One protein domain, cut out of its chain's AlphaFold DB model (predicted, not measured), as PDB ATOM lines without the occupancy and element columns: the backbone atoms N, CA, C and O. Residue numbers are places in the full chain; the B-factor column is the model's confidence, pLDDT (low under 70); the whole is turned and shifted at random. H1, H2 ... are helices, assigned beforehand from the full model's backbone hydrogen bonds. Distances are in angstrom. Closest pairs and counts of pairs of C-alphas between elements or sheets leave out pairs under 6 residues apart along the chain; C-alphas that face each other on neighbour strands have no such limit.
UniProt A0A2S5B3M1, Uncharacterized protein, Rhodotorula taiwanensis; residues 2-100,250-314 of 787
ATOM      1  N   ALA A   2      37.736 -69.725  73.668       55.91
ATOM      2  CA  ALA A   2      37.421 -68.584  72.786       55.91
ATOM      3  C   ALA A   2      36.480 -67.490  73.358       55.91
ATOM      4  O   ALA A   2      36.827 -66.314  73.304       55.91
ATOM      5  N   ARG A   3      35.340 -67.843  73.981       62.69
ATOM      6  CA  ARG A   3      34.418 -66.857  74.600       62.69
ATOM      7  C   ARG A   3      35.079 -65.997  75.691       62.69
ATOM      8  O   ARG A   3      34.813 -64.804  75.780       62.69
ATOM      9  N   LEU A   4      35.955 -66.597  76.498       65.94
ATOM     10  CA  LEU A   4      36.686 -65.922  77.576       65.94
ATOM     11  C   LEU A   4      37.751 -64.976  76.998       65.94
ATOM     12  O   LEU A   4      37.895 -63.852  77.468       65.94
ATOM     13  N   TYR A   5      38.417 -65.389  75.912       66.31
ATOM     14  CA  TYR A   5      39.346 -64.535  75.167       66.31
ATOM     15  C   TYR A   5      38.637 -63.350  74.488       66.31
ATOM     16  O   TYR A   5      39.126 -62.225  74.562       66.31
ATOM     17  N   ALA A   6      37.459 -63.566  73.892       64.81
ATOM     18  CA  ALA A   6      36.649 -62.492  73.314       64.81
ATOM     19  C   ALA A   6      36.273 -61.440  74.376       64.81
ATOM     20  O   ALA A   6      36.519 -60.254  74.180       64.81
ATOM     21  N   ILE A   7      35.780 -61.861  75.546       68.62
ATOM     22  CA  ILE A   7      35.481 -60.947  76.666       68.62
ATOM     23  C   ILE A   7      36.747 -60.204  77.137       68.62
ATOM     24  O   ILE A   7      36.705 -58.992  77.362       68.62
ATOM     25  N   ALA A   8      37.884 -60.902  77.240       67.69
ATOM     26  CA  ALA A   8      39.160 -60.323  77.660       67.69
ATOM     27  C   ALA A   8      39.773 -59.340  76.641       67.69
ATOM     28  O   ALA A   8      40.562 -58.486  77.038       67.69
ATOM     29  N   THR A   9      39.416 -59.426  75.353       68.44
ATOM     30  CA  THR A   9      39.946 -58.558  74.282       68.44
ATOM     31  C   THR A   9      39.017 -57.413  73.897       68.44
ATOM     32  O   THR A   9      39.501 -56.297  73.725       68.44
ATOM     33  N   ILE A  10      37.699 -57.639  73.855       72.31
ATOM     34  CA  ILE A  10      36.694 -56.608  73.537       72.31
ATOM     35  C   ILE A  10      36.810 -55.403  74.482       72.31
ATOM     36  O   ILE A  10      36.670 -54.255  74.059       72.31
ATOM     37  N   ARG A  11      37.092 -55.632  75.771       70.31
ATOM     38  CA  ARG A  11      37.191 -54.547  76.757       70.31
ATOM     39  C   ARG A  11      38.420 -53.640  76.562       70.31
ATOM     40  O   ARG A  11      38.215 -52.429  76.484       70.31
ATOM     41  N   PRO A  12      39.671 -54.137  76.462       70.00
ATOM     42  CA  PRO A  12      40.818 -53.279  76.168       70.00
ATOM     43  C   PRO A  12      40.771 -52.656  74.765       70.00
ATOM     44  O   PRO A  12      41.247 -51.532  74.623       70.00
ATOM     45  N   THR A  13      40.166 -53.296  73.752       69.62
ATOM     46  CA  THR A  13      39.971 -52.630  72.449       69.62
ATOM     47  C   THR A  13      38.967 -51.484  72.548       69.62
ATOM     48  O   THR A  13      39.279 -50.397  72.079       69.62
ATOM     49  N   LEU A  14      37.825 -51.651  73.231       73.31
ATOM     50  CA  LEU A  14      36.883 -50.545  73.473       73.31
ATOM     51  C   LEU A  14      37.524 -49.393  74.265       73.31
ATOM     52  O   LEU A  14      37.328 -48.228  73.919       73.31
ATOM     53  N   LEU A  15      38.324 -49.697  75.295       74.19
ATOM     54  CA  LEU A  15      39.065 -48.680  76.052       74.19
ATOM     55  C   LEU A  15      40.092 -47.944  75.178       74.19
ATOM     56  O   LEU A  15      40.202 -46.723  75.281       74.19
ATOM     57  N   LEU A  16      40.795 -48.649  74.282       73.62
ATOM     58  CA  LEU A  16      41.654 -48.026  73.274       73.62
ATOM     59  C   LEU A  16      40.849 -47.085  72.370       73.62
ATOM     60  O   LEU A  16      41.263 -45.950  72.161       73.62
ATOM     61  N   THR A  17      39.693 -47.511  71.864       75.19
ATOM     62  CA  THR A  17      38.869 -46.685  70.971       75.19
ATOM     63  C   THR A  17      38.382 -45.414  71.649       75.19
ATOM     64  O   THR A  17      38.526 -44.332  71.085       75.19
ATOM     65  N   VAL A  18      37.875 -45.517  72.883       79.25
ATOM     66  CA  VAL A  18      37.460 -44.357  73.686       79.25
ATOM     67  C   VAL A  18      38.647 -43.424  73.947       79.25
ATOM     68  O   VAL A  18      38.492 -42.206  73.860       79.25
ATOM     69  N   ALA A  19      39.844 -43.965  74.188       74.50
ATOM     70  CA  ALA A  19      41.061 -43.176  74.370       74.50
ATOM     71  C   ALA A  19      41.518 -42.463  73.086       74.50
ATOM     72  O   ALA A  19      41.872 -41.286  73.142       74.50
ATOM     73  N   VAL A  20      41.474 -43.131  71.927       74.31
ATOM     74  CA  VAL A  20      41.822 -42.533  70.626       74.31
ATOM     75  C   VAL A  20      40.791 -41.483  70.202       74.31
ATOM     76  O   VAL A  20      41.186 -40.403  69.769       74.31
ATOM     77  N   LEU A  21      39.489 -41.737  70.387       73.00
ATOM     78  CA  LEU A  21      38.425 -40.744  70.174       73.00
ATOM     79  C   LEU A  21      38.632 -39.513  71.070       73.00
ATOM     80  O   LEU A  21      38.641 -38.385  70.579       73.00
ATOM     81  N   SER A  22      38.884 -39.725  72.366       74.75
ATOM     82  CA  SER A  22      39.161 -38.645  73.325       74.75
ATOM     83  C   SER A  22      40.415 -37.850  72.947       74.75
ATOM     84  O   SER A  22      40.387 -36.622  72.947       74.75
ATOM     85  N   TYR A  23      41.498 -38.530  72.560       73.69
ATOM     86  CA  TYR A  23      42.734 -37.895  72.101       73.69
ATOM     87  C   TYR A  23      42.526 -37.071  70.829       73.69
ATOM     88  O   TYR A  23      42.990 -35.935  70.763       73.69
ATOM     89  N   LEU A  24      41.795 -37.589  69.840       69.75
ATOM     90  CA  LEU A  24      41.522 -36.861  68.600       69.75
ATOM     91  C   LEU A  24      40.598 -35.657  68.819       69.75
ATOM     92  O   LEU A  24      40.833 -34.621  68.200       69.75
ATOM     93  N   ASN A  25      39.621 -35.752  69.724       74.50
ATOM     94  CA  ASN A  25      38.782 -34.618  70.121       74.50
ATOM     95  C   ASN A  25      39.606 -33.523  70.823       74.50
ATOM     96  O   ASN A  25      39.501 -32.351  70.461       74.50
ATOM     97  N   VAL A  26      40.482 -33.898  71.767       75.00
ATOM     98  CA  VAL A  26      41.383 -32.961  72.466       75.00
ATOM     99  C   VAL A  26      42.379 -32.312  71.497       75.00
ATOM    100  O   VAL A  26      42.503 -31.092  71.474       75.00
ATOM    101  N   VAL A  27      43.067 -33.100  70.664       71.50
ATOM    102  CA  VAL A  27      44.117 -32.601  69.754       71.50
ATOM    103  C   VAL A  27      43.560 -31.750  68.616       71.50
ATOM    104  O   VAL A  27      44.225 -30.811  68.184       71.50
ATOM    105  N   ARG A  28      42.351 -32.040  68.116       72.06
ATOM    106  CA  ARG A  28      41.734 -31.240  67.044       72.06
ATOM    107  C   ARG A  28      41.043 -29.972  67.550       72.06
ATOM    108  O   ARG A  28      40.652 -29.157  66.717       72.06
ATOM    109  N   GLY A  29      40.895 -29.797  68.869       70.75
ATOM    110  CA  GLY A  29      40.351 -28.581  69.494       70.75
ATOM    111  C   GLY A  29      38.937 -28.209  69.032       70.75
ATOM    112  O   GLY A  29      38.544 -27.048  69.103       70.75
ATOM    113  N   ARG A  30      38.199 -29.175  68.479       60.69
ATOM    114  CA  ARG A  30      36.902 -28.998  67.822       60.69
ATOM    115  C   ARG A  30      36.065 -30.236  68.098       60.69
ATOM    116  O   ARG A  30      36.550 -31.349  67.899       60.69
ATOM    117  N   ALA A  31      34.806 -30.044  68.485       54.62
ATOM    118  CA  ALA A  31      33.822 -31.112  68.400       54.62
ATOM    119  C   ALA A  31      33.718 -31.532  66.925       54.62
ATOM    120  O   ALA A  31      33.327 -30.727  66.078       54.62
ATOM    121  N   LEU A  32      34.138 -32.757  66.609       49.97
ATOM    122  CA  LEU A  32      34.002 -33.305  65.265       49.97
ATOM    123  C   LEU A  32      32.502 -33.488  64.978       49.97
ATOM    124  O   LEU A  32      31.845 -34.219  65.720       49.97
ATOM    125  N   PRO A  33      31.929 -32.839  63.947       57.91
ATOM    126  CA  PRO A  33      30.575 -33.161  63.524       57.91
ATOM    127  C   PRO A  33      30.589 -34.588  62.964       57.91
ATOM    128  O   PRO A  33      31.339 -34.873  62.030       57.91
ATOM    129  N   ALA A  34      29.758 -35.463  63.535       56.56
ATOM    130  CA  ALA A  34      29.801 -36.925  63.393       56.56
ATOM    131  C   ALA A  34      29.405 -37.483  62.000       56.56
ATOM    132  O   ALA A  34      28.813 -38.552  61.887       56.56
ATOM    133  N   GLY A  35      29.653 -36.733  60.921       59.25
ATOM    134  CA  GLY A  35      29.135 -37.022  59.582       59.25
ATOM    135  C   GLY A  35      30.030 -37.893  58.696       59.25
ATOM    136  O   GLY A  35      29.506 -38.625  57.866       59.25
ATOM    137  N   ILE A  36      31.364 -37.793  58.815       62.25
ATOM    138  CA  ILE A  36      32.320 -38.519  57.936       62.25
ATOM    139  C   ILE A  36      33.615 -38.906  58.672       62.25
ATOM    140  O   ILE A  36      34.147 -39.996  58.462       62.25
ATOM    141  N   SER A  37      34.135 -38.033  59.546       56.94
ATOM    142  CA  SER A  37      35.403 -38.233  60.274       56.94
ATOM    143  C   SER A  37      35.466 -39.526  61.080       56.94
ATOM    144  O   SER A  37      36.542 -40.093  61.270       56.94
ATOM    145  N   ASP A  38      34.316 -39.971  61.562       62.72
ATOM    146  CA  ASP A  38      34.181 -40.969  62.607       62.72
ATOM    147  C   ASP A  38      34.597 -42.342  62.090       62.72
ATOM    148  O   ASP A  38      35.355 -43.042  62.758       62.72
ATOM    149  N   HIS A  39      34.232 -42.688  60.850       74.00
ATOM    150  CA  HIS A  39      34.698 -43.910  60.192       74.00
ATOM    151  C   HIS A  39      36.229 -44.007  60.158       74.00
ATOM    152  O   HIS A  39      36.771 -45.096  60.313       74.00
ATOM    153  N   LEU A  40      36.939 -42.882  60.027       70.00
ATOM    154  CA  LEU A  40      38.404 -42.839  59.998       70.00
ATOM    155  C   LEU A  40      39.022 -43.081  61.394       70.00
ATOM    156  O   LEU A  40      40.165 -43.517  61.493       70.00
ATOM    157  N   VAL A  41      38.260 -42.869  62.476       63.56
ATOM    158  CA  VAL A  41      38.661 -43.208  63.857       63.56
ATOM    159  C   VAL A  41      38.244 -44.628  64.247       63.56
ATOM    160  O   VAL A  41      38.990 -45.335  64.928       63.56
ATOM    161  N   TRP A  42      37.076 -45.078  63.786       73.06
ATOM    162  CA  TRP A  42      36.598 -46.440  64.013       73.06
ATOM    163  C   TRP A  42      37.351 -47.475  63.167       73.06
ATOM    164  O   TRP A  42      37.549 -48.583  63.648       73.06
ATOM    165  N   LEU A  43      37.836 -47.148  61.963       79.50
ATOM    166  CA  LEU A  43      38.505 -48.114  61.078       79.50
ATOM    167  C   LEU A  43      39.736 -48.793  61.724       79.50
ATOM    168  O   LEU A  43      39.760 -50.023  61.724       79.50
ATOM    169  N   PRO A  44      40.698 -48.090  62.363       72.62
ATOM    170  CA  PRO A  44      41.781 -48.748  63.105       72.62
ATOM    171  C   PRO A  44      41.287 -49.675  64.224       72.62
ATOM    172  O   PRO A  44      41.856 -50.743  64.426       72.62
ATOM    173  N   THR A  45      40.203 -49.305  64.918       72.44
ATOM    174  CA  THR A  45      39.569 -50.157  65.940       72.44
ATOM    175  C   THR A  45      38.963 -51.407  65.318       72.44
ATOM    176  O   THR A  45      39.221 -52.508  65.791       72.44
ATOM    177  N   VAL A  46      38.159 -51.252  64.264       80.25
ATOM    178  CA  VAL A  46      37.466 -52.359  63.594       80.25
ATOM    179  C   VAL A  46      38.481 -53.325  62.987       80.25
ATOM    180  O   VAL A  46      38.312 -54.530  63.132       80.25
ATOM    181  N   VAL A  47      39.576 -52.820  62.411       83.12
ATOM    182  CA  VAL A  47      40.706 -53.636  61.941       83.12
ATOM    183  C   VAL A  47      41.380 -54.380  63.099       83.12
ATOM    184  O   VAL A  47      41.608 -55.582  62.973       83.12
ATOM    185  N   LEU A  48      41.644 -53.731  64.243       79.62
ATOM    186  CA  LEU A  48      42.203 -54.416  65.418       79.62
ATOM    187  C   LEU A  48      41.266 -55.518  65.932       79.62
ATOM    188  O   LEU A  48      41.709 -56.642  66.143       79.62
ATOM    189  N   CYS A  49      39.978 -55.216  66.103       78.25
ATOM    190  CA  CYS A  49      38.970 -56.165  66.577       78.25
ATOM    191  C   CYS A  49      38.772 -57.333  65.602       78.25
ATOM    192  O   CYS A  49      38.664 -58.473  66.044       78.25
ATOM    193  N   ALA A  50      38.769 -57.078  64.289       83.69
ATOM    194  CA  ALA A  50      38.668 -58.116  63.266       83.69
ATOM    195  C   ALA A  50      39.914 -59.017  63.236       83.69
ATOM    196  O   ALA A  50      39.775 -60.234  63.142       83.69
ATOM    197  N   LEU A  51      41.119 -58.452  63.393       83.94
ATOM    198  CA  LEU A  51      42.354 -59.226  63.562       83.94
ATOM    199  C   LEU A  51      42.324 -60.068  64.843       83.94
ATOM    200  O   LEU A  51      42.576 -61.267  64.781       83.94
ATOM    201  N   GLY A  52      41.958 -59.478  65.984       80.44
ATOM    202  CA  GLY A  52      41.856 -60.189  67.262       80.44
ATOM    203  C   GLY A  52      40.828 -61.325  67.230       80.44
ATOM    204  O   GLY A  52      41.110 -62.422  67.706       80.44
ATOM    205  N   ALA A  53      39.665 -61.103  66.608       78.88
ATOM    206  CA  ALA A  53      38.634 -62.125  66.424       78.88
ATOM    207  C   ALA A  53      39.047 -63.210  65.412       78.88
ATOM    208  O   ALA A  53      38.821 -64.394  65.662       78.88
ATOM    209  N   GLY A  54      39.689 -62.834  64.302       82.25
ATOM    210  CA  GLY A  54      40.196 -63.770  63.294       82.25
ATOM    211  C   GLY A  54      41.339 -64.649  63.809       82.25
ATOM    212  O   GLY A  54      41.385 -65.836  63.495       82.25
ATOM    213  N   LEU A  55      42.215 -64.096  64.655       79.88
ATOM    214  CA  LEU A  55      43.220 -64.858  65.399       79.88
ATOM    215  C   LEU A  55      42.557 -65.781  66.428       79.88
ATOM    216  O   LEU A  55      42.873 -66.967  66.463       79.88
ATOM    217  N   ALA A  56      41.593 -65.279  67.208       76.75
ATOM    218  CA  ALA A  56      40.868 -66.076  68.201       76.75
ATOM    219  C   ALA A  56      40.123 -67.276  67.592       76.75
ATOM    220  O   ALA A  56      40.101 -68.350  68.190       76.75
ATOM    221  N   GLY A  57      39.547 -67.106  66.398       79.88
ATOM    222  CA  GLY A  57      38.864 -68.164  65.647       79.88
ATOM    223  C   GLY A  57      39.788 -69.228  65.040       79.88
ATOM    224  O   GLY A  57      39.287 -70.207  64.502       79.88
ATOM    225  N   ARG A  58      41.117 -69.066  65.121       81.44
ATOM    226  CA  ARG A  58      42.118 -70.052  64.664       81.44
ATOM    227  C   ARG A  58      42.869 -70.743  65.815       81.44
ATOM    228  O   ARG A  58      43.910 -71.346  65.584       81.44
ATOM    229  N   ILE A  59      42.358 -70.655  67.048       78.69
ATOM    230  CA  ILE A  59      42.965 -71.275  68.248       78.69
ATOM    231  C   ILE A  59      42.523 -72.741  68.454       78.69
ATOM    232  O   ILE A  59      43.123 -73.439  69.267       78.69
ATOM    233  N   ASP A  60      41.505 -73.230  67.732       74.69
ATOM    234  CA  ASP A  60      40.975 -74.595  67.927       74.69
ATOM    235  C   ASP A  60      42.011 -75.702  67.642       74.69
ATOM    236  O   ASP A  60      41.954 -76.764  68.261       74.69
ATOM    237  N   GLU A  61      43.018 -75.434  66.806       70.44
ATOM    238  CA  GLU A  61      44.232 -76.251  66.741       70.44
ATOM    239  C   GLU A  61      45.315 -75.665  67.656       70.44
ATOM    240  O   GLU A  61      45.733 -74.513  67.504       70.44
ATOM    241  N   ALA A  62      45.820 -76.484  68.584       61.97
ATOM    242  CA  ALA A  62      46.750 -76.099  69.653       61.97
ATOM    243  C   ALA A  62      48.191 -75.781  69.181       61.97
ATOM    244  O   ALA A  62      49.168 -76.042  69.888       61.97
ATOM    245  N   SER A  63      48.347 -75.204  67.989       80.81
ATOM    246  CA  SER A  63      49.636 -74.770  67.466       80.81
ATOM    247  C   SER A  63      50.262 -73.708  68.377       80.81
ATOM    248  O   SER A  63      49.670 -72.673  68.699       80.81
ATOM    249  N   ARG A  64      51.519 -73.937  68.774       82.75
ATOM    250  CA  ARG A  64      52.313 -72.962  69.544       82.75
ATOM    251  C   ARG A  64      52.413 -71.622  68.801       82.75
ATOM    252  O   ARG A  64      52.418 -70.562  69.419       82.75
ATOM    253  N   THR A  65      52.414 -71.684  67.470       84.06
ATOM    254  CA  THR A  65      52.407 -70.559  66.530       84.06
ATOM    255  C   THR A  65      51.193 -69.645  66.701       84.06
ATOM    256  O   THR A  65      51.370 -68.428  66.732       84.06
ATOM    257  N   ALA A  66      49.981 -70.194  66.872       81.62
ATOM    258  CA  ALA A  66      48.784 -69.386  67.115       81.62
ATOM    259  C   ALA A  66      48.914 -68.587  68.420       81.62
ATOM    260  O   ALA A  66      48.677 -67.382  68.419       81.62
ATOM    261  N   TRP A  67      49.385 -69.215  69.503       81.62
ATOM    262  CA  TRP A  67      49.617 -68.544  70.788       81.62
ATOM    263  C   TRP A  67      50.718 -67.477  70.735       81.62
ATOM    264  O   TRP A  67      50.554 -66.410  71.326       81.62
ATOM    265  N   ILE A  68      51.805 -67.717  69.996       84.75
ATOM    266  CA  ILE A  68      52.861 -66.717  69.768       84.75
ATOM    267  C   ILE A  68      52.305 -65.522  68.981       84.75
ATOM    268  O   ILE A  68      52.528 -64.378  69.374       84.75
ATOM    269  N   CYS A  69      51.525 -65.769  67.923       84.06
ATOM    270  CA  CYS A  69      50.893 -64.716  67.128       84.06
ATOM    271  C   CYS A  69      49.877 -63.904  67.956       84.06
ATOM    272  O   CYS A  69      49.867 -62.671  67.907       84.06
ATOM    273  N   LEU A  70      49.092 -64.586  68.796       80.44
ATOM    274  CA  LEU A  70      48.162 -63.986  69.751       80.44
ATOM    275  C   LEU A  70      48.891 -63.068  70.740       80.44
ATOM    276  O   LEU A  70      48.477 -61.930  70.951       80.44
ATOM    277  N   LEU A  71      50.006 -63.538  71.309       83.31
ATOM    278  CA  LEU A  71      50.828 -62.771  72.241       83.31
ATOM    279  C   LEU A  71      51.495 -61.568  71.555       83.31
ATOM    280  O   LEU A  71      51.512 -60.488  72.142       83.31
ATOM    281  N   SER A  72      51.965 -61.707  70.309       86.06
ATOM    282  CA  SER A  72      52.511 -60.579  69.538       86.06
ATOM    283  C   SER A  72      51.448 -59.549  69.146       86.06
ATOM    284  O   SER A  72      51.722 -58.352  69.146       86.06
ATOM    285  N   TRP A  73      50.214 -59.983  68.861       85.19
ATOM    286  CA  TRP A  73      49.096 -59.068  68.618       85.19
ATOM    287  C   TRP A  73      48.701 -58.321  69.900       85.19
ATOM    288  O   TRP A  73      48.487 -57.110  69.864       85.19
ATOM    289  N   LEU A  74      48.688 -59.005  71.051       80.94
ATOM    290  CA  LEU A  74      48.432 -58.387  72.356       80.94
ATOM    291  C   LEU A  74      49.512 -57.340  72.720       80.94
ATOM    292  O   LEU A  74      49.180 -56.227  73.136       80.94
ATOM    293  N   THR A  75      50.804 -57.639  72.534       83.25
ATOM    294  CA  THR A  75      51.886 -56.673  72.820       83.25
ATOM    295  C   THR A  75      51.925 -55.510  71.824       83.25
ATOM    296  O   THR A  75      52.168 -54.369  72.227       83.25
ATOM    297  N   ALA A  76      51.608 -55.744  70.547       82.31
ATOM    298  CA  ALA A  76      51.404 -54.673  69.569       82.31
ATOM    299  C   ALA A  76      50.223 -53.766  69.968       82.31
ATOM    300  O   ALA A  76      50.348 -52.542  69.972       82.31
ATOM    301  N   ALA A  77      49.097 -54.348  70.393       79.94
ATOM    302  CA  ALA A  77      47.947 -53.584  70.861       79.94
ATOM    303  C   ALA A  77      48.289 -52.731  72.097       79.94
ATOM    304  O   ALA A  77      47.962 -51.546  72.117       79.94
ATOM    305  N   THR A  78      48.994 -53.275  73.101       79.69
ATOM    306  CA  THR A  78      49.374 -52.490  74.297       79.69
ATOM    307  C   THR A  78      50.433 -51.429  74.038       79.69
ATOM    308  O   THR A  78      50.344 -50.347  74.612       79.69
ATOM    309  N   THR A  79      51.421 -51.679  73.181       80.38
ATOM    310  CA  THR A  79      52.407 -50.636  72.841       80.38
ATOM    311  C   THR A  79      51.744 -49.465  72.111       80.38
ATOM    312  O   THR A  79      52.047 -48.309  72.413       80.38
ATOM    313  N   VAL A  80      50.746 -49.732  71.258       79.88
ATOM    314  CA  VAL A  80      49.891 -48.691  70.666       79.88
ATOM    315  C   VAL A  80      49.016 -47.995  71.718       79.88
ATOM    316  O   VAL A  80      48.949 -46.762  71.699       79.88
ATOM    317  N   THR A  81      48.383 -48.715  72.660       79.50
ATOM    318  CA  THR A  81      47.549 -48.073  73.700       79.50
ATOM    319  C   THR A  81      48.375 -47.138  74.580       79.50
ATOM    320  O   THR A  81      48.026 -45.965  74.724       79.50
ATOM    321  N   VAL A  82      49.509 -47.615  75.097       81.81
ATOM    322  CA  VAL A  82      50.423 -46.853  75.956       81.81
ATOM    323  C   VAL A  82      51.034 -45.676  75.194       81.81
ATOM    324  O   VAL A  82      51.123 -44.581  75.748       81.81
ATOM    325  N   GLY A  83      51.371 -45.839  73.910       82.38
ATOM    326  CA  GLY A  83      51.843 -44.743  73.059       82.38
ATOM    327  C   GLY A  83      50.796 -43.640  72.852       82.38
ATOM    328  O   GLY A  83      51.111 -42.454  72.982       82.38
ATOM    329  N   CYS A  84      49.539 -44.008  72.585       80.00
ATOM    330  CA  CYS A  84      48.437 -43.051  72.431       80.00
ATOM    331  C   CYS A  84      48.128 -42.322  73.747       80.00
ATOM    332  O   CYS A  84      48.049 -41.093  73.771       80.00
ATOM    333  N   PHE A  85      48.021 -43.059  74.855       79.31
ATOM    334  CA  PHE A  85      47.787 -42.481  76.179       79.31
ATOM    335  C   PHE A  85      48.956 -41.616  76.666       79.31
ATOM    336  O   PHE A  85      48.723 -40.547  77.224       79.31
ATOM    337  N   GLY A  86      50.205 -42.016  76.415       83.12
ATOM    338  CA  GLY A  86      51.388 -41.214  76.729       83.12
ATOM    339  C   GLY A  86      51.398 -39.883  75.974       83.12
ATOM    340  O   GLY A  86      51.674 -38.840  76.565       83.12
ATOM    341  N   ARG A  87      51.003 -39.885  74.692       81.19
ATOM    342  CA  ARG A  87      50.822 -38.654  73.901       81.19
ATOM    343  C   ARG A  87      49.652 -37.793  74.392       81.19
ATOM    344  O   ARG A  87      49.788 -36.572  74.390       81.19
ATOM    345  N   LEU A  88      48.545 -38.391  74.836       81.06
ATOM    346  CA  LEU A  88      47.432 -37.667  75.468       81.06
ATOM    347  C   LEU A  88      47.873 -36.997  76.778       81.06
ATOM    348  O   LEU A  88      47.656 -35.800  76.959       81.06
ATOM    349  N   LEU A  89      48.544 -37.740  77.659       82.19
ATOM    350  CA  LEU A  89      49.038 -37.227  78.936       82.19
ATOM    351  C   LEU A  89      50.070 -36.108  78.721       82.19
ATOM    352  O   LEU A  89      49.969 -35.053  79.343       82.19
ATOM    353  N   PHE A  90      51.008 -36.290  77.785       84.56
ATOM    354  CA  PHE A  90      51.980 -35.262  77.406       84.56
ATOM    355  C   PHE A  90      51.313 -34.006  76.828       84.56
ATOM    356  O   PHE A  90      51.719 -32.897  77.165       84.56
ATOM    357  N   ALA A  91      50.264 -34.147  76.008       80.75
ATOM    358  CA  ALA A  91      49.505 -33.004  75.502       80.75
ATOM    359  C   ALA A  91      48.824 -32.223  76.640       80.75
ATOM    360  O   ALA A  91      48.936 -30.999  76.688       80.75
ATOM    361  N   ILE A  92      48.192 -32.913  77.598       82.56
ATOM    362  CA  ILE A  92      47.551 -32.279  78.764       82.56
ATOM    363  C   ILE A  92      48.591 -31.590  79.663       82.56
ATOM    364  O   ILE A  92      48.380 -30.453  80.088       82.56
ATOM    365  N   LEU A  93      49.739 -32.229  79.915       83.94
ATOM    366  CA  LEU A  93      50.844 -31.632  80.674       83.94
ATOM    367  C   LEU A  93      51.449 -30.415  79.955       83.94
ATOM    368  O   LEU A  93      51.740 -29.412  80.602       83.94
ATOM    369  N   ARG A  94      51.577 -30.452  78.621       85.06
ATOM    370  CA  ARG A  94      52.038 -29.305  77.823       85.06
ATOM    371  C   ARG A  94      51.047 -28.143  77.868       85.06
ATOM    372  O   ARG A  94      51.478 -27.008  78.023       85.06
ATOM    373  N   VAL A  95      49.740 -28.409  77.784       84.19
ATOM    374  CA  VAL A  95      48.701 -27.373  77.936       84.19
ATOM    375  C   VAL A  95      48.718 -26.771  79.345       84.19
ATOM    376  O   VAL A  95      48.530 -25.568  79.475       84.19
ATOM    377  N   ARG A  96      49.006 -27.560  80.391       81.75
ATOM    378  CA  ARG A  96      49.201 -27.040  81.757       81.75
ATOM    379  C   ARG A  96      50.437 -26.152  81.886       81.75
ATOM    380  O   ARG A  96      50.311 -25.054  82.407       81.75
ATOM    381  N   ARG A  97      51.587 -26.568  81.347       86.88
ATOM    382  CA  ARG A  97      52.831 -25.771  81.370       86.88
ATOM    383  C   ARG A  97      52.754 -24.477  80.536       86.88
ATOM    384  O   ARG A  97      53.598 -23.609  80.678       86.88
ATOM    385  N   LEU A  98      51.750 -24.355  79.664       82.50
ATOM    386  CA  LEU A  98      51.404 -23.129  78.928       82.50
ATOM    387  C   LEU A  98      50.228 -22.354  79.566       82.50
ATOM    388  O   LEU A  98      49.727 -21.404  78.970       82.50
ATOM    389  N   ARG A  99      49.740 -22.795  80.734       81.38
ATOM    390  CA  ARG A  99      48.630 -22.194  81.497       81.38
ATOM    391  C   ARG A  99      48.985 -21.846  82.943       81.38
ATOM    392  O   ARG A  99      48.141 -21.273  83.623       81.38
ATOM    393  N   GLU A 100      50.185 -22.171  83.411       82.62
ATOM    394  CA  GLU A 100      50.799 -21.423  84.507       82.62
ATOM    395  C   GLU A 100      50.988 -19.993  83.982       82.62
ATOM    396  O   GLU A 100      51.732 -19.818  83.013       82.62
ATOM    397  N   SER A 250      40.606 -27.618  89.042       71.56
ATOM    398  CA  SER A 250      40.350 -28.732  89.962       71.56
ATOM    399  C   SER A 250      39.518 -29.850  89.327       71.56
ATOM    400  O   SER A 250      39.861 -31.019  89.479       71.56
ATOM    401  N   GLU A 251      38.479 -29.529  88.559       75.69
ATOM    402  CA  GLU A 251      37.669 -30.506  87.820       75.69
ATOM    403  C   GLU A 251      38.474 -31.184  86.703       75.69
ATOM    404  O   GLU A 251      38.492 -32.411  86.601       75.69
ATOM    405  N   ALA A 252      39.251 -30.411  85.939       74.19
ATOM    406  CA  ALA A 252      40.200 -30.933  84.960       74.19
ATOM    407  C   ALA A 252      41.303 -31.792  85.616       74.19
ATOM    408  O   ALA A 252      41.804 -32.738  85.005       74.19
ATOM    409  N   PHE A 253      41.679 -31.505  86.870       73.19
ATOM    410  CA  PHE A 253      42.563 -32.365  87.664       73.19
ATOM    411  C   PHE A 253      41.865 -33.658  88.098       73.19
ATOM    412  O   PHE A 253      42.435 -34.731  87.911       73.19
ATOM    413  N   GLY A 254      40.629 -33.588  88.597       76.94
ATOM    414  CA  GLY A 254      39.820 -34.759  88.939       76.94
ATOM    415  C   GLY A 254      39.611 -35.689  87.740       76.94
ATOM    416  O   GLY A 254      39.822 -36.895  87.855       76.94
ATOM    417  N   ALA A 255      39.296 -35.131  86.569       75.38
ATOM    418  CA  ALA A 255      39.195 -35.872  85.315       75.38
ATOM    419  C   ALA A 255      40.530 -36.535  84.924       75.38
ATOM    420  O   ALA A 255      40.550 -37.728  84.625       75.38
ATOM    421  N   LEU A 256      41.653 -35.806  84.990       72.19
ATOM    422  CA  LEU A 256      42.979 -36.359  84.689       72.19
ATOM    423  C   LEU A 256      43.378 -37.487  85.655       72.19
ATOM    424  O   LEU A 256      43.923 -38.493  85.209       72.19
ATOM    425  N   VAL A 257      43.089 -37.357  86.954       74.88
ATOM    426  CA  VAL A 257      43.370 -38.402  87.953       74.88
ATOM    427  C   VAL A 257      42.496 -39.635  87.727       74.88
ATOM    428  O   VAL A 257      43.017 -40.748  87.766       74.88
ATOM    429  N   ARG A 258      41.202 -39.467  87.415       76.38
ATOM    430  CA  ARG A 258      40.315 -40.585  87.042       76.38
ATOM    431  C   ARG A 258      40.843 -41.304  85.797       76.38
ATOM    432  O   ARG A 258      41.070 -42.508  85.845       76.38
ATOM    433  N   VAL A 259      41.131 -40.580  84.710       76.56
ATOM    434  CA  VAL A 259      41.683 -41.153  83.464       76.56
ATOM    435  C   VAL A 259      43.051 -41.812  83.688       76.56
ATOM    436  O   VAL A 259      43.300 -42.891  83.156       76.56
ATOM    437  N   GLY A 260      43.918 -41.221  84.515       75.12
ATOM    438  CA  GLY A 260      45.207 -41.800  84.900       75.12
ATOM    439  C   GLY A 260      45.069 -43.089  85.718       75.12
ATOM    440  O   GLY A 260      45.777 -44.057  85.449       75.12
ATOM    441  N   GLY A 261      44.117 -43.145  86.655       76.56
ATOM    442  CA  GLY A 261      43.766 -44.362  87.395       76.56
ATOM    443  C   GLY A 261      43.197 -45.453  86.485       76.56
ATOM    444  O   GLY A 261      43.641 -46.604  86.548       76.56
ATOM    445  N   HIS A 262      42.298 -45.085  85.565       76.06
ATOM    446  CA  HIS A 262      41.772 -45.991  84.541       76.06
ATOM    447  C   HIS A 262      42.871 -46.554  83.629       76.06
ATOM    448  O   HIS A 262      42.850 -47.739  83.302       76.06
ATOM    449  N   LEU A 263      43.858 -45.734  83.260       70.62
ATOM    450  CA  LEU A 263      45.011 -46.172  82.481       70.62
ATOM    451  C   LEU A 263      45.915 -47.118  83.279       70.62
ATOM    452  O   LEU A 263      46.213 -48.209  82.804       70.62
ATOM    453  N   ALA A 264      46.335 -46.721  84.484       70.50
ATOM    454  CA  ALA A 264      47.286 -47.483  85.293       70.50
ATOM    455  C   ALA A 264      46.751 -48.875  85.665       70.50
ATOM    456  O   ALA A 264      47.470 -49.874  85.588       70.50
ATOM    457  N   THR A 265      45.468 -48.964  86.021       75.38
ATOM    458  CA  THR A 265      44.785 -50.240  86.287       75.38
ATOM    459  C   THR A 265      44.681 -51.112  85.035       75.38
ATOM    460  O   THR A 265      44.979 -52.304  85.113       75.38
ATOM    461  N   ALA A 266      44.351 -50.537  83.871       72.12
ATOM    462  CA  ALA A 266      44.305 -51.260  82.600       72.12
ATOM    463  C   ALA A 266      45.692 -51.741  82.129       72.12
ATOM    464  O   ALA A 266      45.820 -52.868  81.653       72.12
ATOM    465  N   THR A 267      46.759 -50.952  82.298       70.38
ATOM    466  CA  THR A 267      48.125 -51.416  81.986       70.38
ATOM    467  C   THR A 267      48.584 -52.506  82.952       70.38
ATOM    468  O   THR A 267      49.236 -53.457  82.529       70.38
ATOM    469  N   THR A 268      48.191 -52.424  84.228       73.12
ATOM    470  CA  THR A 268      48.520 -53.444  85.236       73.12
ATOM    471  C   THR A 268      47.785 -54.759  84.956       73.12
ATOM    472  O   THR A 268      48.414 -55.817  84.971       73.12
ATOM    473  N   SER A 269      46.491 -54.718  84.604       76.06
ATOM    474  CA  SER A 269      45.737 -55.919  84.202       76.06
ATOM    475  C   SER A 269      46.369 -56.601  82.993       76.06
ATOM    476  O   SER A 269      46.436 -57.829  82.923       76.06
ATOM    477  N   TYR A 270      46.867 -55.808  82.044       69.25
ATOM    478  CA  TYR A 270      47.484 -56.316  80.828       69.25
ATOM    479  C   TYR A 270      48.882 -56.898  81.065       69.25
ATOM    480  O   TYR A 270      49.193 -57.948  80.515       69.25
ATOM    481  N   ALA A 271      49.701 -56.283  81.925       71.62
ATOM    482  CA  ALA A 271      51.007 -56.821  82.315       71.62
ATOM    483  C   ALA A 271      50.879 -58.176  83.040       71.62
ATOM    484  O   ALA A 271      51.614 -59.121  82.739       71.62
ATOM    485  N   LEU A 272      49.892 -58.301  83.936       72.19
ATOM    486  CA  LEU A 272      49.545 -59.572  84.577       72.19
ATOM    487  C   LEU A 272      49.054 -60.600  83.545       72.19
ATOM    488  O   LEU A 272      49.515 -61.738  83.549       72.19
ATOM    489  N   SER A 273      48.192 -60.190  82.608       73.94
ATOM    490  CA  SER A 273      47.668 -61.067  81.545       73.94
ATOM    491  C   SER A 273      48.757 -61.556  80.578       73.94
ATOM    492  O   SER A 273      48.777 -62.737  80.239       73.94
ATOM    493  N   ILE A 274      49.697 -60.691  80.174       69.38
ATOM    494  CA  ILE A 274      50.868 -61.054  79.353       69.38
ATOM    495  C   ILE A 274      51.730 -62.080  80.084       69.38
ATOM    496  O   ILE A 274      52.049 -63.119  79.510       69.38
ATOM    497  N   THR A 275      52.066 -61.818  81.353       69.88
ATOM    498  CA  THR A 275      52.842 -62.755  82.182       69.88
ATOM    499  C   THR A 275      52.141 -64.113  82.262       69.88
ATOM    500  O   THR A 275      52.794 -65.151  82.187       69.88
ATOM    501  N   PHE A 276      50.805 -64.117  82.326       66.62
ATOM    502  CA  PHE A 276      50.018 -65.343  82.367       66.62
ATOM    503  C   PHE A 276      50.047 -66.145  81.057       66.62
ATOM    504  O   PHE A 276      50.280 -67.355  81.075       66.62
ATOM    505  N   VAL A 277      49.858 -65.485  79.909       67.81
ATOM    506  CA  VAL A 277      49.945 -66.135  78.587       67.81
ATOM    507  C   VAL A 277      51.370 -66.635  78.319       67.81
ATOM    508  O   VAL A 277      51.544 -67.746  77.819       67.81
ATOM    509  N   ALA A 278      52.390 -65.868  78.717       69.12
ATOM    510  CA  ALA A 278      53.784 -66.289  78.637       69.12
ATOM    511  C   ALA A 278      54.041 -67.554  79.475       69.12
ATOM    512  O   ALA A 278      54.600 -68.516  78.951       69.12
ATOM    513  N   TYR A 279      53.566 -67.607  80.725       71.94
ATOM    514  CA  TYR A 279      53.710 -68.787  81.586       71.94
ATOM    515  C   TYR A 279      53.027 -70.030  80.989       71.94
ATOM    516  O   TYR A 279      53.633 -71.099  80.928       71.94
ATOM    517  N   GLY A 280      51.812 -69.884  80.444       65.12
ATOM    518  CA  GLY A 280      51.119 -70.971  79.740       65.12
ATOM    519  C   GLY A 280      51.850 -71.485  78.488       65.12
ATOM    520  O   GLY A 280      51.734 -72.660  78.149       65.12
ATOM    521  N   SER A 281      52.653 -70.648  77.821       63.81
ATOM    522  CA  SER A 281      53.403 -71.026  76.607       63.81
ATOM    523  C   SER A 281      54.659 -71.884  76.855       63.81
ATOM    524  O   SER A 281      55.262 -72.403  75.904       63.81
ATOM    525  N   ILE A 282      55.057 -72.042  78.124       78.31
ATOM    526  CA  ILE A 282      56.295 -72.723  78.542       78.31
ATOM    527  C   ILE A 282      56.098 -74.242  78.737       78.31
ATOM    528  O   ILE A 282      57.080 -74.977  78.712       78.31
ATOM    529  N   GLY A 283      54.853 -74.741  78.761       55.81
ATOM    530  CA  GLY A 283      54.567 -76.136  78.387       55.81
ATOM    531  C   GLY A 283      54.154 -77.109  79.495       55.81
ATOM    532  O   GLY A 283      54.203 -78.315  79.268       55.81
ATOM    533  N   SER A 284      53.705 -76.639  80.660       58.84
ATOM    534  CA  SER A 284      52.902 -77.470  81.569       58.84
ATOM    535  C   SER A 284      51.409 -77.314  81.258       58.84
ATOM    536  O   SER A 284      50.949 -76.231  80.892       58.84
ATOM    537  N   SER A 285      50.634 -78.397  81.396       68.00
ATOM    538  CA  SER A 285      49.169 -78.322  81.291       68.00
ATOM    539  C   SER A 285      48.643 -77.306  82.317       68.00
ATOM    540  O   SER A 285      49.027 -77.402  83.489       68.00
ATOM    541  N   PRO A 286      47.815 -76.318  81.921       59.19
ATOM    542  CA  PRO A 286      47.405 -75.243  82.814       59.19
ATOM    543  C   PRO A 286      46.562 -75.811  83.957       59.19
ATOM    544  O   PRO A 286      45.395 -76.160  83.781       59.19
ATOM    545  N   SER A 287      47.162 -75.892  85.146       73.69
ATOM    546  CA  SER A 287      46.484 -76.355  86.357       73.69
ATOM    547  C   SER A 287      45.243 -75.502  86.642       73.69
ATOM    548  O   SER A 287      45.157 -74.343  86.230       73.69
ATOM    549  N   ALA A 288      44.266 -76.030  87.385       65.25
ATOM    550  CA  ALA A 288      43.047 -75.272  87.692       65.25
ATOM    551  C   ALA A 288      43.363 -73.900  88.335       65.25
ATOM    552  O   ALA A 288      42.770 -72.886  87.964       65.25
ATOM    553  N   GLY A 289      44.374 -73.849  89.213       72.38
ATOM    554  CA  GLY A 289      44.889 -72.611  89.811       72.38
ATOM    555  C   GLY A 289      45.389 -71.584  88.788       72.38
ATOM    556  O   GLY A 289      45.199 -70.388  88.993       72.38
ATOM    557  N   ALA A 290      45.939 -72.023  87.653       68.06
ATOM    558  CA  ALA A 290      46.337 -71.130  86.570       68.06
ATOM    559  C   ALA A 290      45.129 -70.383  85.973       68.06
ATOM    560  O   ALA A 290      45.172 -69.169  85.784       68.06
ATOM    561  N   SER A 291      44.010 -71.085  85.765       63.41
ATOM    562  CA  SER A 291      42.767 -70.459  85.290       63.41
ATOM    563  C   SER A 291      42.197 -69.465  86.312       63.41
ATOM    564  O   SER A 291      41.771 -68.376  85.928       63.41
ATOM    565  N   TYR A 292      42.249 -69.785  87.610       62.66
ATOM    566  CA  TYR A 292      41.830 -68.858  88.671       62.66
ATOM    567  C   TYR A 292      42.713 -67.606  88.759       62.66
ATOM    568  O   TYR A 292      42.183 -66.511  88.937       62.66
ATOM    569  N   LEU A 293      44.033 -67.729  88.589       67.00
ATOM    570  CA  LEU A 293      44.948 -66.582  88.568       67.00
ATOM    571  C   LEU A 293      44.732 -65.684  87.340       67.00
ATOM    572  O   LEU A 293      44.788 -64.463  87.468       67.00
ATOM    573  N   LEU A 294      44.410 -66.260  86.178       66.75
ATOM    574  CA  LEU A 294      44.042 -65.503  84.977       66.75
ATOM    575  C   LEU A 294      42.723 -64.730  85.196       66.75
ATOM    576  O   LEU A 294      42.641 -63.535  84.904       66.75
ATOM    577  N   ILE A 295      41.716 -65.372  85.800       66.31
ATOM    578  CA  ILE A 295      40.454 -64.724  86.195       66.31
ATOM    579  C   ILE A 295      40.711 -63.599  87.211       66.31
ATOM    580  O   ILE A 295      40.207 -62.496  87.027       66.31
ATOM    581  N   LEU A 296      41.533 -63.823  88.241       69.94
ATOM    582  CA  LEU A 296      41.909 -62.792  89.217       69.94
ATOM    583  C   LEU A 296      42.668 -61.624  88.568       69.94
ATOM    584  O   LEU A 296      42.362 -60.473  88.871       69.94
ATOM    585  N   GLY A 297      43.589 -61.882  87.636       65.00
ATOM    586  CA  GLY A 297      44.330 -60.846  86.905       65.00
ATOM    587  C   GLY A 297      43.450 -59.951  86.021       65.00
ATOM    588  O   GLY A 297      43.734 -58.762  85.873       65.00
ATOM    589  N   LEU A 298      42.350 -60.489  85.482       66.94
ATOM    590  CA  LEU A 298      41.340 -59.733  84.726       66.94
ATOM    591  C   LEU A 298      40.317 -59.032  85.645       66.94
ATOM    592  O   LEU A 298      39.906 -57.892  85.391       66.94
ATOM    593  N   CYS A 299      39.897 -59.693  86.726       58.22
ATOM    594  CA  CYS A 299      38.826 -59.220  87.602       58.22
ATOM    595  C   CYS A 299      39.296 -58.246  88.690       58.22
ATOM    596  O   CYS A 299      38.583 -57.281  88.945       58.22
ATOM    597  N   LEU A 300      40.472 -58.419  89.306       71.75
ATOM    598  CA  LEU A 300      40.945 -57.517  90.369       71.75
ATOM    599  C   LEU A 300      41.092 -56.062  89.890       71.75
ATOM    600  O   LEU A 300      40.571 -55.177  90.567       71.75
ATOM    601  N   PRO A 301      41.685 -55.768  88.715       69.56
ATOM    602  CA  PRO A 301      41.745 -54.397  88.210       69.56
ATOM    603  C   PRO A 301      40.359 -53.873  87.825       69.56
ATOM    604  O   PRO A 301      40.077 -52.698  88.025       69.56
ATOM    605  N   SER A 302      39.456 -54.743  87.359       56.97
ATOM    606  CA  SER A 302      38.050 -54.394  87.106       56.97
ATOM    607  C   SER A 302      37.293 -54.009  88.382       56.97
ATOM    608  O   SER A 302      36.491 -53.077  88.358       56.97
ATOM    609  N   LEU A 303      37.558 -54.711  89.486       62.44
ATOM    610  CA  LEU A 303      36.974 -54.464  90.803       62.44
ATOM    611  C   LEU A 303      37.546 -53.183  91.422       62.44
ATOM    612  O   LEU A 303      36.792 -52.342  91.900       62.44
ATOM    613  N   PHE A 304      38.867 -53.001  91.344       65.25
ATOM    614  CA  PHE A 304      39.554 -51.795  91.807       65.25
ATOM    615  C   PHE A 304      39.109 -50.553  91.024       65.25
ATOM    616  O   PHE A 304      38.936 -49.491  91.609       65.25
ATOM    617  N   LEU A 305      38.834 -50.699  89.723       62.06
ATOM    618  CA  LEU A 305      38.223 -49.667  88.885       62.06
ATOM    619  C   LEU A 305      36.813 -49.285  89.344       62.06
ATOM    620  O   LEU A 305      36.542 -48.101  89.519       62.06
ATOM    621  N   ALA A 306      35.935 -50.270  89.557       54.97
ATOM    622  CA  ALA A 306      34.572 -50.031  90.037       54.97
ATOM    623  C   ALA A 306      34.562 -49.387  91.438       54.97
ATOM    624  O   ALA A 306      33.776 -48.478  91.712       54.97
ATOM    625  N   TRP A 307      35.488 -49.813  92.304       73.56
ATOM    626  CA  TRP A 307      35.717 -49.215  93.614       73.56
ATOM    627  C   TRP A 307      36.245 -47.778  93.510       73.56
ATOM    628  O   TRP A 307      35.718 -46.897  94.183       73.56
ATOM    629  N   GLN A 308      37.212 -47.501  92.625       69.38
ATOM    630  CA  GLN A 308      37.704 -46.142  92.384       69.38
ATOM    631  C   GLN A 308      36.604 -45.215  91.859       69.38
ATOM    632  O   GLN A 308      36.522 -44.082  92.327       69.38
ATOM    633  N   THR A 309      35.737 -45.668  90.945       58.09
ATOM    634  CA  THR A 309      34.605 -44.846  90.485       58.09
ATOM    635  C   THR A 309      33.646 -44.534  91.630       58.09
ATOM    636  O   THR A 309      33.412 -43.356  91.893       58.09
ATOM    637  N   ALA A 310      33.201 -45.549  92.384       59.28
ATOM    638  CA  ALA A 310      32.274 -45.373  93.504       59.28
ATOM    639  C   ALA A 310      32.858 -44.494  94.631       59.28
ATOM    640  O   ALA A 310      32.186 -43.605  95.147       59.28
ATOM    641  N   ALA A 311      34.137 -44.677  94.975       64.31
ATOM    642  CA  ALA A 311      34.826 -43.824  95.942       64.31
ATOM    643  C   ALA A 311      34.983 -42.380  95.427       64.31
ATOM    644  O   ALA A 311      34.848 -41.429  96.194       64.31
ATOM    645  N   SER A 312      35.228 -42.192  94.124       55.00
ATOM    646  CA  SER A 312      35.421 -40.861  93.530       55.00
ATOM    647  C   SER A 312      34.157 -40.000  93.467       55.00
ATOM    648  O   SER A 312      34.282 -38.793  93.261       55.00
ATOM    649  N   GLU A 313      32.971 -40.588  93.647       53.59
ATOM    650  CA  GLU A 313      31.696 -39.866  93.743       53.59
ATOM    651  C   GLU A 313      31.437 -39.338  95.164       53.59
ATOM    652  O   GLU A 313      30.856 -38.267  95.314       53.59
ATOM    653  N   GLY A 314      31.935 -40.019  96.205       45.19
ATOM    654  CA  GLY A 314      31.748 -39.616  97.607       45.19
ATOM    655  C   GLY A 314      32.762 -38.603  98.161       45.19
ATOM    656  O   GLY A 314      32.545 -38.056  99.238       45.19
TER     657      GLY A 314
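What this domain is: This is residues 2 to 100 and 250 to 314 of the 787 residues of an uncharacterized protein of Rhodotorula taiwanensis (UniProt A0A2S5B3M1). Five long helices run back and forth along one axis: H1, H2 and H3 make a triangle, H4 packs on H3, and H5 packs on the side of H4 away from H3. H1, H2, H3 and H4 form an up-and-down bundle, each running against the one before it. The printed part has 164 residues with five named helices, H1 to H5 in order, and no named strand; its class is all helix. It is only just compact, close to loose, with a radius of gyration of the C-alphas of 18.0 A and spans of 56 by 40 by 24 A.

Where its parts are: H1, residues 2 to 28, is 38.0 A long and begins with C-alpha 2 at (37.421, -68.584, 72.786). H2, residues 37 to 56, is 29.5 A long, with a kink of 28 degrees near residue 44. H3, residues 64 to 97, is 48.7 A; H4, residues 250 to 280, is 44.8 A. H5, residues 288 to 314, is 38.7 A, with a kink of 27 degrees near residue 298, and ends with C-alpha 314 at (31.748, -39.616, 97.607).

How they stand to each other: The hub H3 touches H1, H2 and H4. Its residues 81 to 91 alone touch H1, the closest C-alphas being Tyr 23 and Leu 88, 5.8 A, at a shallow tilt of 26 degrees, the same way. H1 and H2 are a hairpin, closest at the C-alphas of Thr 17 and Thr 45, 6.2 A. H4 and H5 are another, at a shallow tilt of 3 degrees, closest at the C-alphas of Thr 265 and Pro 301, 5.5 A. H2 is apart from H4 and H5. Every O i to N i+4 pair is within hydrogen-bond range in H3 and H4, against 21 of 23 in H1, 14 of 16 in H2 and 20 of 23 in H5.

The domain as a whole: The C-alphas farthest apart, Glu 61 and Glu 100, are 58.0 A apart. Residues 101 to 249 are not printed; C-alphas 100 and 250 are 13.9 A apart across the cut. Of the links printed whole, none is long. Mean pLDDT of the printed part is 72.5, and 57 residues are under 70, among them 290 to 299.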